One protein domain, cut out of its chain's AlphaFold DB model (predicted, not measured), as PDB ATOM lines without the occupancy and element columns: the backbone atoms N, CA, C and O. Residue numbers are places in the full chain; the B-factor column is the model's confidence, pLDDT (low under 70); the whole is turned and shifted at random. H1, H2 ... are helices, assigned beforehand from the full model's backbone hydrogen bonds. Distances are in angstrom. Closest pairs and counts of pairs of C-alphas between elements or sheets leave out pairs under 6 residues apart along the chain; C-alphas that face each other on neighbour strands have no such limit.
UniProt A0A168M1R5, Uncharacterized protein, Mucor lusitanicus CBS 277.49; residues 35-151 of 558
ATOM      1  N   ARG A  35     250.625 285.453 310.482       89.75
ATOM      2  CA  ARG A  35     249.249 285.163 310.933       89.75
ATOM      3  C   ARG A  35     248.883 283.676 310.910       89.75
ATOM      4  O   ARG A  35     247.950 283.275 311.587       89.75
ATOM      5  N   VAL A  36     249.593 282.875 310.119       93.44
ATOM      6  CA  VAL A  36     249.343 281.438 309.940       93.44
ATOM      7  C   VAL A  36     250.205 280.600 310.892       93.44
ATOM      8  O   VAL A  36     249.845 279.477 311.211       93.44
ATOM      9  N   ARG A  37     251.326 281.139 311.391       91.06
ATOM     10  CA  ARG A  37     252.285 280.408 312.244       91.06
ATOM     11  C   ARG A  37     251.673 279.825 313.515       91.06
ATOM     12  O   ARG A  37     252.059 278.730 313.907       91.06
ATOM     13  N   GLU A  38     250.760 280.565 314.133       89.75
ATOM     14  CA  GLU A  38     250.139 280.215 315.417       89.75
ATOM     15  C   GLU A  38     248.828 279.441 315.252       89.75
ATOM     16  O   GLU A  38     248.224 279.036 316.242       89.75
ATOM     17  N   PHE A  39     248.384 279.211 314.012       94.88
ATOM     18  CA  PHE A  39     247.196 278.411 313.764       94.88
ATOM     19  C   PHE A  39     247.435 276.967 314.231       94.88
ATOM     20  O   PHE A  39     248.488 276.374 313.954       94.88
ATOM     21  N   LYS A  40     246.450 276.412 314.935       96.12
ATOM     22  CA  LYS A  40     246.404 275.022 315.388       96.12
ATOM     23  C   LYS A  40     245.032 274.454 315.072       96.12
ATOM     24  O   LYS A  40     244.034 275.155 315.239       96.12
ATOM     25  N   LEU A  41     245.009 273.204 314.632       96.44
ATOM     26  CA  LEU A  41     243.773 272.452 314.500       96.44
ATOM     27  C   LEU A  41     243.414 271.814 315.837       96.44
ATOM     28  O   LEU A  41     244.292 271.374 316.573       96.44
ATOM     29  N   THR A  42     242.126 271.764 316.148       97.25
ATOM     30  CA  THR A  42     241.619 270.877 317.198       97.25
ATOM     31  C   THR A  42     241.400 269.474 316.628       97.25
ATOM     32  O   THR A  42     241.278 269.304 315.414       97.25
ATOM     33  N   GLU A  43     241.317 268.459 317.487       96.62
ATOM     34  CA  GLU A  43     240.966 267.091 317.068       96.62
ATOM     35  C   GLU A  43     239.595 267.046 316.369       96.62
ATOM     36  O   GLU A  43     239.441 266.421 315.324       96.62
ATOM     37  N   GLU A  44     238.611 267.800 316.874       97.44
ATOM     38  CA  GLU A  44     237.283 267.927 316.256       97.44
ATOM     39  C   GLU A  44     237.361 268.540 314.848       97.44
ATOM     40  O   GLU A  44     236.702 268.082 313.909       97.44
ATOM     41  N   GLN A  45     238.217 269.550 314.668       96.62
ATOM     42  CA  GLN A  45     238.477 270.113 313.348       96.62
ATOM     43  C   GLN A  45     239.162 269.098 312.433       96.62
ATOM     44  O   GLN A  45     238.812 269.046 311.258       96.62
ATOM     45  N   CYS A  46     240.077 268.272 312.950       97.12
ATOM     46  CA  CYS A  46     240.710 267.226 312.150       97.12
ATOM     47  C   CYS A  46     239.677 266.215 311.634       97.12
ATOM     48  O   CYS A  46     239.627 265.948 310.433       97.12
ATOM     49  N   GLY A  47     238.771 265.767 312.508       95.56
ATOM     50  CA  GLY A  47     237.670 264.876 312.139       95.56
ATOM     51  C   GLY A  47     236.715 265.485 311.108       95.56
ATOM     52  O   GLY A  47     236.408 264.845 310.108       95.56
ATOM     53  N   SER A  48     236.283 266.737 311.301       96.50
ATOM     54  CA  SER A  48     235.363 267.401 310.357       96.50
ATOM     55  C   SER A  48     235.970 267.670 308.977       96.50
ATOM     56  O   SER A  48     235.236 267.746 307.994       96.50
ATOM     57  N   LEU A  49     237.296 267.813 308.898       95.69
ATOM     58  CA  LEU A  49     238.028 268.048 307.653       95.69
ATOM     59  C   LEU A  49     238.514 266.751 306.985       95.69
ATOM     60  O   LEU A  49     239.138 266.827 305.923       95.69
ATOM     61  N   GLU A  50     238.260 265.590 307.595       96.44
ATOM     62  CA  GLU A  50     238.813 264.293 307.179       96.44
ATOM     63  C   GLU A  50     240.345 264.352 307.021       96.44
ATOM     64  O   GLU A  50     240.913 263.918 306.017       96.44
ATOM     65  N   VAL A  51     241.025 264.969 307.990       97.06
ATOM     66  CA  VAL A  51     242.490 265.059 308.020       97.06
ATOM     67  C   VAL A  51     243.051 264.244 309.170       97.06
ATOM     68  O   VAL A  51     242.410 264.045 310.197       97.06
ATOM     69  N   ASP A  52     244.280 263.790 308.978       97.12
ATOM     70  CA  ASP A  52     245.044 263.019 309.944       97.12
ATOM     71  C   ASP A  52     245.162 263.747 311.299       97.12
ATOM     72  O   ASP A  52     245.484 264.941 311.357       97.12
ATOM     73  N   ASN A  53     244.907 263.022 312.393       96.44
ATOM     74  CA  ASN A  53     244.917 263.578 313.746       96.44
ATOM     75  C   ASN A  53     246.298 264.093 314.174       96.44
ATOM     76  O   ASN A  53     246.364 264.932 315.066       96.44
ATOM     77  N   LEU A  54     247.400 263.705 313.520       97.06
ATOM     78  CA  LEU A  54     248.721 264.267 313.834       97.06
ATOM     79  C   LEU A  54     248.749 265.805 313.723       97.06
ATOM     80  O   LEU A  54     249.529 266.482 314.399       97.06
ATOM     81  N   PHE A  55     247.884 266.394 312.888       97.62
ATOM     82  CA  PHE A  55     247.839 267.842 312.690       97.62
ATOM     83  C   PHE A  55     247.215 268.614 313.861       97.62
ATOM     84  O   PHE A  55     247.446 269.824 313.946       97.62
ATOM     85  N   SER A  56     246.491 267.963 314.783       97.06
ATOM     86  CA  SER A  56     246.027 268.627 316.012       97.06
ATOM     87  C   SER A  56     247.164 268.865 317.009       97.06
ATOM     88  O   SER A  56     247.123 269.818 317.791       97.06
ATOM     89  N   ASN A  57     248.217 268.047 316.940       96.88
ATOM     90  CA  ASN A  57     249.359 268.111 317.852       96.88
ATOM     91  C   ASN A  57     250.494 269.009 317.333       96.88
ATOM     92  O   ASN A  57     251.321 269.490 318.111       96.88
ATOM     93  N   LEU A  58     250.505 269.315 316.031       96.56
ATOM     94  CA  LEU A  58     251.522 270.152 315.396       96.56
ATOM     95  C   LEU A  58     251.045 271.587 315.164       96.56
ATOM     96  O   LEU A  58     250.006 271.842 314.553       96.56
ATOM     97  N   ALA A  59     251.877 272.560 315.538       96.12
ATOM     98  CA  ALA A  59     251.688 273.937 315.098       96.12
ATOM     99  C   ALA A  59     251.910 274.051 313.583       96.12
ATOM    100  O   ALA A  59     252.776 273.383 313.014       96.12
ATOM    101  N   THR A  60     251.201 274.969 312.923       96.62
ATOM    102  CA  THR A  60     251.252 275.107 311.454       96.62
ATOM    103  C   THR A  60     252.668 275.326 310.896       96.62
ATOM    104  O   THR A  60     253.002 274.877 309.797       96.62
ATOM    105  N   ILE A  61     253.564 275.963 311.657       96.06
ATOM    106  CA  ILE A  61     254.975 276.128 311.265       96.06
ATOM    107  C   ILE A  61     255.745 274.803 311.120       96.06
ATOM    108  O   ILE A  61     256.720 274.748 310.374       96.06
ATOM    109  N   GLN A  62     255.298 273.736 311.783       97.00
ATOM    110  CA  GLN A  62     255.919 272.410 311.750       97.00
ATOM    111  C   GLN A  62     255.413 271.546 310.585       97.00
ATOM    112  O   GLN A  62     256.042 270.546 310.264       97.00
ATOM    113  N   TRP A  63     254.340 271.932 309.884       97.81
ATOM    114  CA  TRP A  63     253.736 271.111 308.820       97.81
ATOM    115  C   TRP A  63     254.605 270.958 307.557       97.81
ATOM    116  O   TRP A  63     254.275 270.183 306.663       97.81
ATOM    117  N   SER A  64     255.704 271.711 307.448       97.06
ATOM    118  CA  SER A  64     256.732 271.537 306.411       97.06
ATOM    119  C   SER A  64     258.020 270.897 306.942       97.06
ATOM    120  O   SER A  64     258.990 270.739 306.194       97.06
ATOM    121  N   ASP A  65     258.070 270.567 308.232       97.56
ATOM    122  CA  ASP A  65     259.228 269.991 308.897       97.56
ATOM    123  C   ASP A  65     259.141 268.465 308.927       97.56
ATOM    124  O   ASP A  65     258.351 267.880 309.664       97.56
ATOM    125  N   VAL A  66     259.981 267.823 308.116       97.56
ATOM    126  CA  VAL A  66     260.024 266.363 307.984       97.56
ATOM    127  C   VAL A  66     260.298 265.683 309.326       97.56
ATOM    128  O   VAL A  66     259.687 264.659 309.604       97.56
ATOM    129  N   ASP A  67     261.173 266.234 310.173       97.12
ATOM    130  CA  ASP A  67     261.514 265.580 311.440       97.12
ATOM    131  C   ASP A  67     260.335 265.578 312.412       97.12
ATOM    132  O   ASP A  67     260.101 264.557 313.055       97.12
ATOM    133  N   GLN A  68     259.605 266.695 312.478       98.00
ATOM    134  CA  GLN A  68     258.448 266.871 313.363       98.00
ATOM    135  C   GLN A  68     257.250 266.044 312.898       98.00
ATOM    136  O   GLN A  68     256.586 265.422 313.719       98.00
ATOM    137  N   LEU A  69     257.005 265.997 311.584       98.06
ATOM    138  CA  LEU A  69     255.963 265.148 311.009       98.06
ATOM    139  C   LEU A  69     256.218 263.670 311.321       98.06
ATOM    140  O   LEU A  69     255.286 262.963 311.684       98.06
ATOM    141  N   ILE A  70     257.468 263.212 311.209       97.88
ATOM    142  CA  ILE A  70     257.836 261.828 311.530       97.88
ATOM    143  C   ILE A  70     257.676 261.543 313.026       97.88
ATOM    144  O   ILE A  70     257.109 260.511 313.369       97.88
ATOM    145  N   ASP A  71     258.166 262.431 313.901       97.12
ATOM    146  CA  ASP A  71     258.039 262.252 315.355       97.12
ATOM    147  C   ASP A  71     256.574 262.111 315.763       97.12
ATOM    148  O   ASP A  71     256.217 261.165 316.462       97.12
ATOM    149  N   GLU A  72     255.719 263.009 315.273       97.88
ATOM    150  CA  GLU A  72     254.302 262.975 315.612       97.88
ATOM    151  C   GLU A  72     253.591 261.765 315.002       97.88
ATOM    152  O   GLU A  72     252.790 261.125 315.672       97.88
ATOM    153  N   SER A  73     253.939 261.379 313.771       97.38
ATOM    154  CA  SER A  73     253.365 260.181 313.146       97.38
ATOM    155  C   SER A  73     253.692 258.914 313.934       97.38
ATOM    156  O   SER A  73     252.815 258.086 314.147       97.38
ATOM    157  N   ILE A  74     254.934 258.762 314.401       96.75
ATOM    158  CA  ILE A  74     255.332 257.612 315.227       96.75
ATOM    159  C   ILE A  74     254.614 257.652 316.581       96.75
ATOM    160  O   ILE A  74     254.199 256.610 317.078       96.75
ATOM    161  N   ASN A  75     254.409 258.836 317.166       95.88
ATOM    162  CA  ASN A  75     253.636 258.967 318.402       95.88
ATOM    163  C   ASN A  75     252.157 258.580 318.212       95.88
ATOM    164  O   ASN A  75     251.584 257.951 319.099       95.88
ATOM    165  N   CYS A  76     251.543 258.944 317.080       95.19
ATOM    166  CA  CYS A  76     250.142 258.639 316.782       95.19
ATOM    167  C   CYS A  76     249.918 257.178 316.362       95.19
ATOM    168  O   CYS A  76     248.912 256.587 316.748       95.19
ATOM    169  N   TYR A  77     250.827 256.608 315.568       94.94
ATOM    170  CA  TYR A  77     250.626 255.320 314.891       94.94
ATOM    171  C   TYR A  77     251.505 254.180 315.407       94.94
ATOM    172  O   TYR A  77     251.230 253.017 315.107       94.94
ATOM    173  N   GLY A  78     252.563 254.474 316.163       93.50
ATOM    174  CA  GLY A  78     253.564 253.480 316.537       93.50
ATOM    175  C   GLY A  78     254.225 252.863 315.302       93.50
ATOM    176  O   GLY A  78     254.775 253.579 314.464       93.50
ATOM    177  N   ASP A  79     254.160 251.537 315.190       89.50
ATOM    178  CA  ASP A  79     254.678 250.737 314.076       89.50
ATOM    179  C   ASP A  79     253.588 250.118 313.187       89.50
ATOM    180  O   ASP A  79     253.881 249.280 312.339       89.50
ATOM    181  N   THR A  80     252.338 250.561 313.342       92.06
ATOM    182  CA  THR A  80     251.193 249.989 312.616       92.06
ATOM    183  C   THR A  80     251.131 250.363 311.135       92.06
ATOM    184  O   THR A  80     250.470 249.665 310.372       92.06
ATOM    185  N   LEU A  81     251.795 251.448 310.725       92.00
ATOM    186  CA  LEU A  81     251.773 251.954 309.352       92.00
ATOM    187  C   LEU A  81     253.184 252.053 308.771       92.00
ATOM    188  O   LEU A  81     254.119 252.536 309.418       92.00
ATOM    189  N   GLY A  82     253.319 251.666 307.503       92.56
ATOM    190  CA  GLY A  82     254.566 251.817 306.754       92.56
ATOM    191  C   GLY A  82     254.867 253.281 306.402       92.56
ATOM    192  O   GLY A  82     253.967 254.120 306.313       92.56
ATOM    193  N   SER A  83     256.136 253.605 306.113       95.44
ATOM    194  CA  SER A  83     256.549 254.988 305.790       95.44
ATOM    195  C   SER A  83     255.770 255.585 304.610       95.44
ATOM    196  O   SER A  83     255.474 256.783 304.591       95.44
ATOM    197  N   THR A  84     255.399 254.744 303.639       96.25
ATOM    198  CA  THR A  84     254.624 255.143 302.463       96.25
ATOM    199  C   THR A  84     253.216 255.579 302.795       96.25
ATOM    200  O   THR A  84     252.782 256.613 302.288       96.25
ATOM    201  N   GLU A  85     252.526 254.824 303.638       96.62
ATOM    202  CA  GLU A  85     251.157 255.117 304.049       96.62
ATOM    203  C   GLU A  85     251.124 256.392 304.882       96.62
ATOM    204  O   GLU A  85     250.380 257.313 304.553       96.62
ATOM    205  N   VAL A  86     252.025 256.510 305.862       96.88
ATOM    206  CA  VAL A  86     252.156 257.714 306.695       96.88
ATOM    207  C   VAL A  86     252.407 258.958 305.840       96.88
ATOM    208  O   VAL A  86     251.714 259.968 305.972       96.88
ATOM    209  N   HIS A  87     253.370 258.906 304.914       97.94
ATOM    210  CA  HIS A  87     253.659 260.043 304.034       97.94
ATOM    211  C   HIS A  87     252.458 260.400 303.147       97.94
ATOM    212  O   HIS A  87     252.132 261.583 302.999       97.94
ATOM    213  N   ASN A  88     251.765 259.399 302.597       97.31
ATOM    214  CA  ASN A  88     250.577 259.614 301.776       97.31
ATOM    215  C   ASN A  88     249.420 260.222 302.585       97.31
ATOM    216  O   ASN A  88     248.750 261.122 302.073       97.31
ATOM    217  N   ASN A  89     249.223 259.806 303.838       96.94
ATOM    218  CA  ASN A  89     248.206 260.354 304.739       96.94
ATOM    219  C   ASN A  89     248.478 261.829 305.058       96.94
ATOM    220  O   ASN A  89     247.588 262.669 304.900       96.94
ATOM    221  N   ILE A  90     249.731 262.176 305.385       98.00
ATOM    222  CA  ILE A  90     250.170 263.566 305.602       98.00
ATOM    223  C   ILE A  90     249.888 264.419 304.362       98.00
ATOM    224  O   ILE A  90     249.312 265.509 304.438       98.00
ATOM    225  N   VAL A  91     250.308 263.934 303.192       98.12
ATOM    226  CA  VAL A  91     250.167 264.662 301.932       98.12
ATOM    227  C   VAL A  91     248.696 264.844 301.559       98.12
ATOM    228  O   VAL A  91     248.307 265.952 301.181       98.12
ATOM    229  N   THR A  92     247.879 263.801 301.695       97.38
ATOM    230  CA  THR A  92     246.440 263.834 301.395       97.38
ATOM    231  C   THR A  92     245.707 264.774 302.345       97.38
ATOM    232  O   THR A  92     244.929 265.610 301.890       97.38
ATOM    233  N   SER A  93     246.049 264.753 303.634       98.00
ATOM    234  CA  SER A  93     245.507 265.669 304.644       98.00
ATOM    235  C   SER A  93     245.799 267.135 304.320       98.00
ATOM    236  O   SER A  93     244.896 267.971 304.313       98.00
ATOM    237  N   LEU A  94     247.040 267.465 303.942       97.81
ATOM    238  CA  LEU A  94     247.402 268.819 303.494       97.81
ATOM    239  C   LEU A  94     246.639 269.241 302.230       97.81
ATOM    240  O   LEU A  94     246.281 270.413 302.079       97.81
ATOM    241  N   GLN A  95     246.380 268.308 301.312       97.44
ATOM    242  CA  GLN A  95     245.574 268.580 300.121       97.44
ATOM    243  C   GLN A  95     244.089 268.782 300.466       97.44
ATOM    244  O   GLN A  95     243.479 269.696 299.909       97.44
ATOM    245  N   SER A  96     243.538 268.009 301.405       96.75
ATOM    246  CA  SER A  96     242.169 268.171 301.905       96.75
ATOM    247  C   SER A  96     241.986 269.536 302.576       96.75
ATOM    248  O   SER A  96     241.128 270.320 302.166       96.75
ATOM    249  N   MET A  97     242.888 269.922 303.492       97.44
ATOM    250  CA  MET A  97     242.867 271.254 304.117       97.44
ATOM    251  C   MET A  97     242.899 272.385 303.086       97.44
ATOM    252  O   MET A  97     242.172 273.368 303.216       97.44
ATOM    253  N   HIS A  98     243.720 272.255 302.038       96.75
ATOM    254  CA  HIS A  98     243.766 273.237 300.956       96.75
ATOM    255  C   HIS A  98     242.406 273.396 300.252       96.75
ATOM    256  O   HIS A  98     242.012 274.516 299.925       96.75
ATOM    257  N   GLN A  99     241.688 272.293 300.025       96.62
ATOM    258  CA  GLN A  99     240.388 272.307 299.353       96.62
ATOM    259  C   GLN A  99     239.266 272.842 300.246       96.62
ATOM    260  O   GLN A  99     238.383 273.547 299.749       96.62
ATOM    261  N   GLN A 100     239.299 272.525 301.540       96.44
ATOM    262  CA  GLN A 100     238.206 272.815 302.467       96.44
ATOM    263  C   GLN A 100     238.336 274.188 303.147       96.44
ATOM    264  O   GLN A 100     237.337 274.872 303.365       96.44
ATOM    265  N   MET A 101     239.553 274.683 303.395       94.44
ATOM    266  CA  MET A 101     239.783 275.956 304.099       94.44
ATOM    267  C   MET A 101     239.737 277.192 303.192       94.44
ATOM    268  O   MET A 101     240.542 278.116 303.329       94.44
ATOM    269  N   LYS A 102     238.772 277.260 302.266       91.88
ATOM    270  CA  LYS A 102     238.648 278.384 301.313       91.88
ATOM    271  C   LYS A 102     238.473 279.743 302.000       91.88
ATOM    272  O   LYS A 102     238.920 280.757 301.469       91.88
ATOM    273  N   ASN A 103     237.893 279.752 303.200       94.19
ATOM    274  CA  ASN A 103     237.691 280.959 304.005       94.19
ATOM    275  C   ASN A 103     238.998 281.517 304.604       94.19
ATOM    276  O   ASN A 103     239.028 282.664 305.038       94.19
ATOM    277  N   ASN A 104     240.088 280.741 304.604       95.81
ATOM    278  CA  ASN A 104     241.412 281.168 305.054       95.81
ATOM    279  C   ASN A 104     242.442 280.969 303.932       95.81
ATOM    280  O   ASN A 104     243.227 280.019 303.925       95.81
ATOM    281  N   ALA A 105     242.441 281.893 302.966       95.81
ATOM    282  CA  ALA A 105     243.273 281.808 301.764       95.81
ATOM    283  C   ALA A 105     244.781 281.677 302.057       95.81
ATOM    284  O   ALA A 105     245.490 280.980 301.329       95.81
ATOM    285  N   ALA A 106     245.276 282.313 303.126       96.31
ATOM    286  CA  ALA A 106     246.684 282.238 303.515       96.31
ATOM    287  C   ALA A 106     247.067 280.824 303.984       96.31
ATOM    288  O   ALA A 106     248.076 280.276 303.536       96.31
ATOM    289  N   LEU A 107     246.231 280.208 304.826       96.44
ATOM    290  CA  LEU A 107     246.425 278.837 305.295       96.44
ATOM    291  C   LEU A 107     246.264 277.827 304.153       96.44
ATOM    292  O   LEU A 107     247.152 277.005 303.940       96.44
ATOM    293  N   ALA A 108     245.211 277.952 303.339       96.81
ATOM    294  CA  ALA A 108     244.999 277.084 302.182       96.81
ATOM    295  C   ALA A 108     246.176 277.142 301.189       96.81
ATOM    296  O   ALA A 108     246.608 276.114 300.663       96.81
ATOM    297  N   SER A 109     246.731 278.335 300.944       96.94
ATOM    298  CA  SER A 109     247.931 278.525 300.118       96.94
ATOM    299  C   SER A 109     249.164 277.853 300.730       96.94
ATOM    300  O   SER A 109     249.959 277.237 300.016       96.94
ATOM    301  N   TYR A 110     249.323 277.927 302.054       97.62
ATOM    302  CA  TYR A 110     250.422 277.277 302.760       97.62
ATOM    303  C   TYR A 110     250.330 275.743 302.705       97.62
ATOM    304  O   TYR A 110     251.315 275.106 302.329       97.62
ATOM    305  N   CYS A 111     249.155 275.149 302.939       97.56
ATOM    306  CA  CYS A 111     248.952 273.696 302.834       97.56
ATOM    307  C   CYS A 111     249.298 273.157 301.435       97.56
ATOM    308  O   CYS A 111     249.960 272.125 301.289       97.56
ATOM    309  N   LEU A 112     248.938 273.901 300.380       97.50
ATOM    310  CA  LEU A 112     249.315 273.557 299.008       97.50
ATOM    311  C   LEU A 112     250.837 273.595 298.793       97.50
ATOM    312  O   LEU A 112     251.391 272.740 298.101       97.50
ATOM    313  N   LYS A 113     251.535 274.573 299.380       97.62
ATOM    314  CA  LYS A 113     253.002 274.645 299.305       97.62
ATOM    315  C   LYS A 113     253.655 273.481 300.056       97.62
ATOM    316  O   LYS A 113     254.578 272.881 299.511       97.62
ATOM    317  N   CYS A 114     253.169 273.134 301.250       97.75
ATOM    318  CA  CYS A 114     253.674 272.000 302.034       97.75
ATOM    319  C   CYS A 114     253.487 270.671 301.296       97.75
ATOM    320  O   CYS A 114     254.455 269.933 301.130       97.75
ATOM    321  N   SER A 115     252.289 270.402 300.765       97.94
ATOM    322  CA  SER A 115     252.032 269.168 300.007       97.94
ATOM    323  C   SER A 115     252.924 269.051 298.765       97.94
ATOM    324  O   SER A 115     253.487 267.989 298.509       97.94
ATOM    325  N   ARG A 116     253.134 270.141 298.013       97.00
ATOM    326  CA  ARG A 116     254.071 270.152 296.873       97.00
ATOM    327  C   ARG A 116     255.518 269.927 297.299       97.00
ATOM    328  O   ARG A 116     256.233 269.199 296.622       97.00
ATOM    329  N   TYR A 117     255.941 270.538 298.405       97.12
ATOM    330  CA  TYR A 117     257.286 270.366 298.948       97.12
ATOM    331  C   TYR A 117     257.555 268.907 299.343       97.12
ATOM    332  O   TYR A 117     258.574 268.358 298.930       97.12
ATOM    333  N   LEU A 118     256.622 268.269 300.062       97.25
ATOM    334  CA  LEU A 118     256.735 266.879 300.518       97.25
ATOM    335  C   LEU A 118     256.660 265.848 299.379       97.25
ATOM    336  O   LEU A 118     257.212 264.760 299.519       97.25
ATOM    337  N   LYS A 119     256.019 266.187 298.249       97.25
ATOM    338  CA  LYS A 119     255.967 265.349 297.034       97.25
ATOM    339  C   LYS A 119     257.261 265.352 296.213       97.25
ATOM    340  O   LYS A 119     257.373 264.579 295.266       97.25
ATOM    341  N   GLN A 120     258.230 266.217 296.517       96.12
ATOM    342  CA  GLN A 120     259.508 266.206 295.802       96.12
ATOM    343  C   GLN A 120     260.269 264.909 296.088       96.12
ATOM    344  O   GLN A 120     260.434 264.547 297.250       96.12
ATOM    345  N   GLY A 121     260.797 264.255 295.046       94.25
ATOM    346  CA  GLY A 121     261.448 262.942 295.172       94.25
ATOM    347  C   GLY A 121     262.536 262.887 296.249       94.25
ATOM    348  O   GLY A 121     262.507 262.014 297.104       94.25
ATOM    349  N   HIS A 122     263.429 263.880 296.300       94.06
ATOM    350  CA  HIS A 122     264.485 263.929 297.320       94.06
ATOM    351  C   HIS A 122     263.954 264.147 298.751       94.06
ATOM    352  O   HIS A 122     264.548 263.642 299.701       94.06
ATOM    353  N   ILE A 123     262.839 264.869 298.924       97.00
ATOM    354  CA  ILE A 123     262.189 265.041 300.235       97.00
ATOM    355  C   ILE A 123     261.491 263.752 300.652       97.00
ATOM    356  O   ILE A 123     261.565 263.381 301.820       97.00
ATOM    357  N   ARG A 124     260.877 263.040 299.703       96.75
ATOM    358  CA  ARG A 124     260.294 261.721 299.946       96.75
ATOM    359  C   ARG A 124     261.357 260.715 300.391       96.75
ATOM    360  O   ARG A 124     261.207 260.122 301.451       96.75
ATOM    361  N   THR A 125     262.474 260.614 299.669       91.88
ATOM    362  CA  THR A 125     263.606 259.755 300.061       91.88
ATOM    363  C   THR A 125     264.161 260.132 301.439       91.88
ATOM    364  O   THR A 125     264.474 259.259 302.246       91.88
ATOM    365  N   LEU A 126     264.267 261.434 301.737       93.62
ATOM    366  CA  LEU A 126     264.689 261.910 303.055       93.62
ATOM    367  C   LEU A 126     263.695 261.505 304.154       93.62
ATOM    368  O   LEU A 126     264.131 261.110 305.236       93.62
ATOM    369  N   PHE A 127     262.392 261.605 303.880       97.56
ATOM    370  CA  PHE A 127     261.330 261.185 304.787       97.56
ATOM    371  C   PHE A 127     261.440 259.690 305.086       97.56
ATOM    372  O   PHE A 127     261.579 259.336 306.250       97.56
ATOM    373  N   ASP A 128     261.482 258.833 304.061       93.69
ATOM    374  CA  ASP A 128     261.562 257.373 304.220       93.69
ATOM    375  C   ASP A 128     262.797 256.961 305.042       93.69
ATOM    376  O   ASP A 128     262.687 256.232 306.029       93.69
ATOM    377  N   LYS A 129     263.972 257.522 304.715       91.25
ATOM    378  CA  LYS A 129     265.222 257.255 305.447       91.25
ATOM    379  C   LYS A 129     265.130 257.655 306.923       91.25
ATOM    380  O   LYS A 129     265.590 256.924 307.802       91.25
ATOM    381  N   LYS A 130     264.580 258.840 307.209       95.25
ATOM    382  CA  LYS A 130     264.445 259.341 308.584       95.25
ATOM    383  C   LYS A 130     263.373 258.588 309.365       95.25
ATOM    384  O   LYS A 130     263.588 258.321 310.546       95.25
ATOM    385  N   PHE A 131     262.272 258.225 308.713       96.19
ATOM    386  CA  PHE A 131     261.170 257.477 309.306       96.19
ATOM    387  C   PHE A 131     261.650 256.102 309.763       96.19
ATOM    388  O   PHE A 131     261.554 255.808 310.950       96.19
ATOM    389  N   ALA A 132     262.303 255.334 308.884       87.88
ATOM    390  CA  ALA A 132     262.882 254.037 309.237       87.88
ATOM    391  C   ALA A 132     263.850 254.141 310.431       87.88
ATOM    392  O   ALA A 132     263.767 253.373 311.389       87.88
ATOM    393  N   SER A 133     264.733 255.148 310.433       89.19
ATOM    394  CA  SER A 133     265.678 255.348 311.538       89.19
ATOM    395  C   SER A 133     264.999 255.683 312.872       89.19
ATOM    396  O   SER A 133     265.475 255.233 313.918       89.19
ATOM    397  N   LYS A 134     263.932 256.491 312.867       95.06
ATOM    398  CA  LYS A 134     263.199 256.862 314.086       95.06
ATOM    399  C   LYS A 134     262.278 255.739 314.567       95.06
ATOM    400  O   LYS A 134     262.212 255.522 315.774       95.06
ATOM    401  N   LEU A 135     261.671 254.981 313.655       93.31
ATOM    402  CA  LEU A 135     260.811 253.845 313.981       93.31
ATOM    403  C   LEU A 135     261.578 252.757 314.742       93.31
ATOM    404  O   LEU A 135     261.149 252.341 315.814       93.31
ATOM    405  N   VAL A 136     262.780 252.399 314.280       83.94
ATOM    406  CA  VAL A 136     263.645 251.433 314.984       83.94
ATOM    407  C   VAL A 136     263.979 251.906 316.405       83.94
ATOM    408  O   VAL A 136     263.991 251.113 317.352       83.94
ATOM    409  N   LYS A 137     264.231 253.211 316.595       89.38
ATOM    410  CA  LYS A 137     264.476 253.779 317.933       89.38
ATOM    411  C   LYS A 137     263.238 253.679 318.820       89.38
ATOM    412  O   LYS A 137     263.381 253.325 319.988       89.38
ATOM    413  N   PHE A 138     262.062 253.978 318.275       92.38
ATOM    414  CA  PHE A 138     260.788 253.854 318.977       92.38
ATOM    415  C   PHE A 138     260.519 252.403 319.400       92.38
ATOM    416  O   PHE A 138     260.364 252.150 320.593       92.38
ATOM    417  N   GLN A 139     260.608 251.443 318.475       89.38
ATOM    418  CA  GLN A 139     260.443 250.010 318.756       89.38
ATOM    419  C   GLN A 139     261.429 249.516 319.823       89.38
ATOM    420  O   GLN A 139     261.053 248.803 320.749       89.38
ATOM    421  N   THR A 140     262.686 249.971 319.771       83.44
ATOM    422  CA  THR A 140     263.688 249.651 320.801       83.44
ATOM    423  C   THR A 140     263.281 250.174 322.184       83.44
ATOM    424  O   THR A 140     263.519 249.512 323.198       83.44
ATOM    425  N   VAL A 141     262.708 251.380 322.261       89.81
ATOM    426  CA  VAL A 141     262.241 251.974 323.524       89.81
ATOM    427  C   VAL A 141     261.015 251.233 324.053       89.81
ATOM    428  O   VAL A 141     260.989 250.913 325.242       89.81
ATOM    429  N   GLU A 142     260.041 250.918 323.200       90.62
ATOM    430  CA  GLU A 142     258.844 250.164 323.586       90.62
ATOM    431  C   GLU A 142     259.190 248.747 324.054       90.62
ATOM    432  O   GLU A 142     258.757 248.332 325.129       90.62
ATOM    433  N   LEU A 143     260.087 248.048 323.353       84.12
ATOM    434  CA  LEU A 143     260.566 246.729 323.771       84.12
ATOM    435  C   LEU A 143     261.266 246.782 325.140       84.12
ATOM    436  O   LEU A 143     261.033 245.939 326.006       84.12
ATOM    437  N   LYS A 144     262.077 247.820 325.396       85.50
ATOM    438  CA  LYS A 144     262.689 248.040 326.719       85.50
ATOM    439  C   LYS A 144     261.646 248.292 327.810       85.50
ATOM    440  O   LYS A 144     261.823 247.812 328.931       85.50
ATOM    441  N   LYS A 145     260.580 249.046 327.513       91.88
ATOM    442  CA  LYS A 145     259.473 249.273 328.457       91.88
ATOM    443  C   LYS A 145     258.739 247.968 328.760       91.88
ATOM    444  O   LYS A 145     258.506 247.690 329.936       91.88
ATOM    445  N   LEU A 146     258.443 247.162 327.740       86.69
ATOM    446  CA  LEU A 146     257.775 245.868 327.888       86.69
ATOM    447  C   LEU A 146     258.601 244.906 328.750       86.69
ATOM    448  O   LEU A 146     258.090 244.371 329.733       86.69
ATOM    449  N   ASN A 147     259.900 244.777 328.473       80.19
ATOM    450  CA  ASN A 147     260.802 243.926 329.260       80.19
ATOM    451  C   ASN A 147     260.874 244.375 330.726       80.19
ATOM    452  O   ASN A 147     260.823 243.553 331.644       80.19
ATOM    453  N   LYS A 148     260.922 245.696 330.964       85.56
ATOM    454  CA  LYS A 148     260.883 246.261 332.319       85.56
ATOM    455  C   LYS A 148     259.565 245.938 333.029       85.56
ATOM    456  O   LYS A 148     259.598 245.602 334.212       85.56
ATOM    457  N   ALA A 149     258.431 246.025 332.331       86.69
ATOM    458  CA  ALA A 149     257.116 245.690 332.877       86.69
ATOM    459  C   ALA A 149     256.983 244.191 333.205       86.69
ATOM    460  O   ALA A 149     256.350 243.837 334.194       86.69
ATOM    461  N   GLN A 150     257.640 243.321 332.435       85.62
ATOM    462  CA  GLN A 150     257.666 241.871 332.656       85.62
ATOM    463  C   GLN A 150     258.699 241.418 333.708       85.62
ATOM    464  O   GLN A 150     258.866 240.222 333.937       85.62
ATOM    465  N   GLY A 151     259.417 242.345 334.354       83.00
ATOM    466  CA  GLY A 151     260.436 242.021 335.359       83.00
ATOM    467  C   GLY A 151     261.702 241.367 334.787       83.00
ATOM    468  O   GLY A 151     262.564 240.924 335.549       83.00
TER     469      GLY A 151
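Overview. This is residues 35 to 151 of the 558 residues of an uncharacterized protein of Mucor lusitanicus CBS 277.49 (UniProt A0A168M1R5). What shape is this? The hairpin of H4 and H5 and the long H6 make a V, H5 and H6 meeting near their ends at its corner, with H2 and H3 between the arms. H1 lies at the open side, and residues 143 to 151 stick out. What builds it? The printed part has 117 residues with six named helices, H1 to H6 in order, and no named strand: all helix. How large is it? It is compact, with a radius of gyration of the C-alphas of 15.4 A, yet elongated, spanning 55 by 32 by 22 A.

Arrangement. What does H1, residues 43 to 48, touch? It only just touches H2, residues 54 to 57, with 3 pairs of C-alphas within 8 A, the closest being Glu 43 and Ser 56 at 5.4 A. H2 touches H3, residues 66 to 77; their closest C-alphas, Leu 54 and Glu 72, are 6.0 A apart. How do H4, residues 83 to 100, and H5, residues 105 to 118, stand? This hairpin touches at a shallow tilt of 22 degrees, opposite ways, with the closest C-alphas, His 98 and Ala 108, 4.2 A apart. Where is H6, residues 121 to 149? With residues 127 to 138 alone it touches H3 at a steep tilt of 42 degrees, the same way, the closest C-alphas being Ile 70 and Phe 131 at 5.9 A. H5 and H6 are close but not clearly touching, about perpendicular at 86 degrees, with the closest C-alphas, Leu 118 and Arg 124, 6.3 A apart. Are the backbones in order? Every O i to N i+4 pair is within hydrogen-bond range in H1, H3, H4 and H5, and 24 of 25 in H6; H2 is too short for one.

Along the chain. Where do the helices begin and end? H1 begins at C-alpha 43, (240.966, 267.091, 317.068), and H6 ends at C-alpha 149, (257.116, 245.690, 332.877). How long are the longer ones? From first to last C-alpha H4 is 25.8 A, H5 20.1 A and H6 41.7 A.

Size, cuts and confidence. What is farthest apart? The C-alphas of Asn 103 and Gly 151, 54.9 A. Is anything missing or uncertain? The printed part has no cut, no link is long, and no printed residue is under 70 in pLDDT.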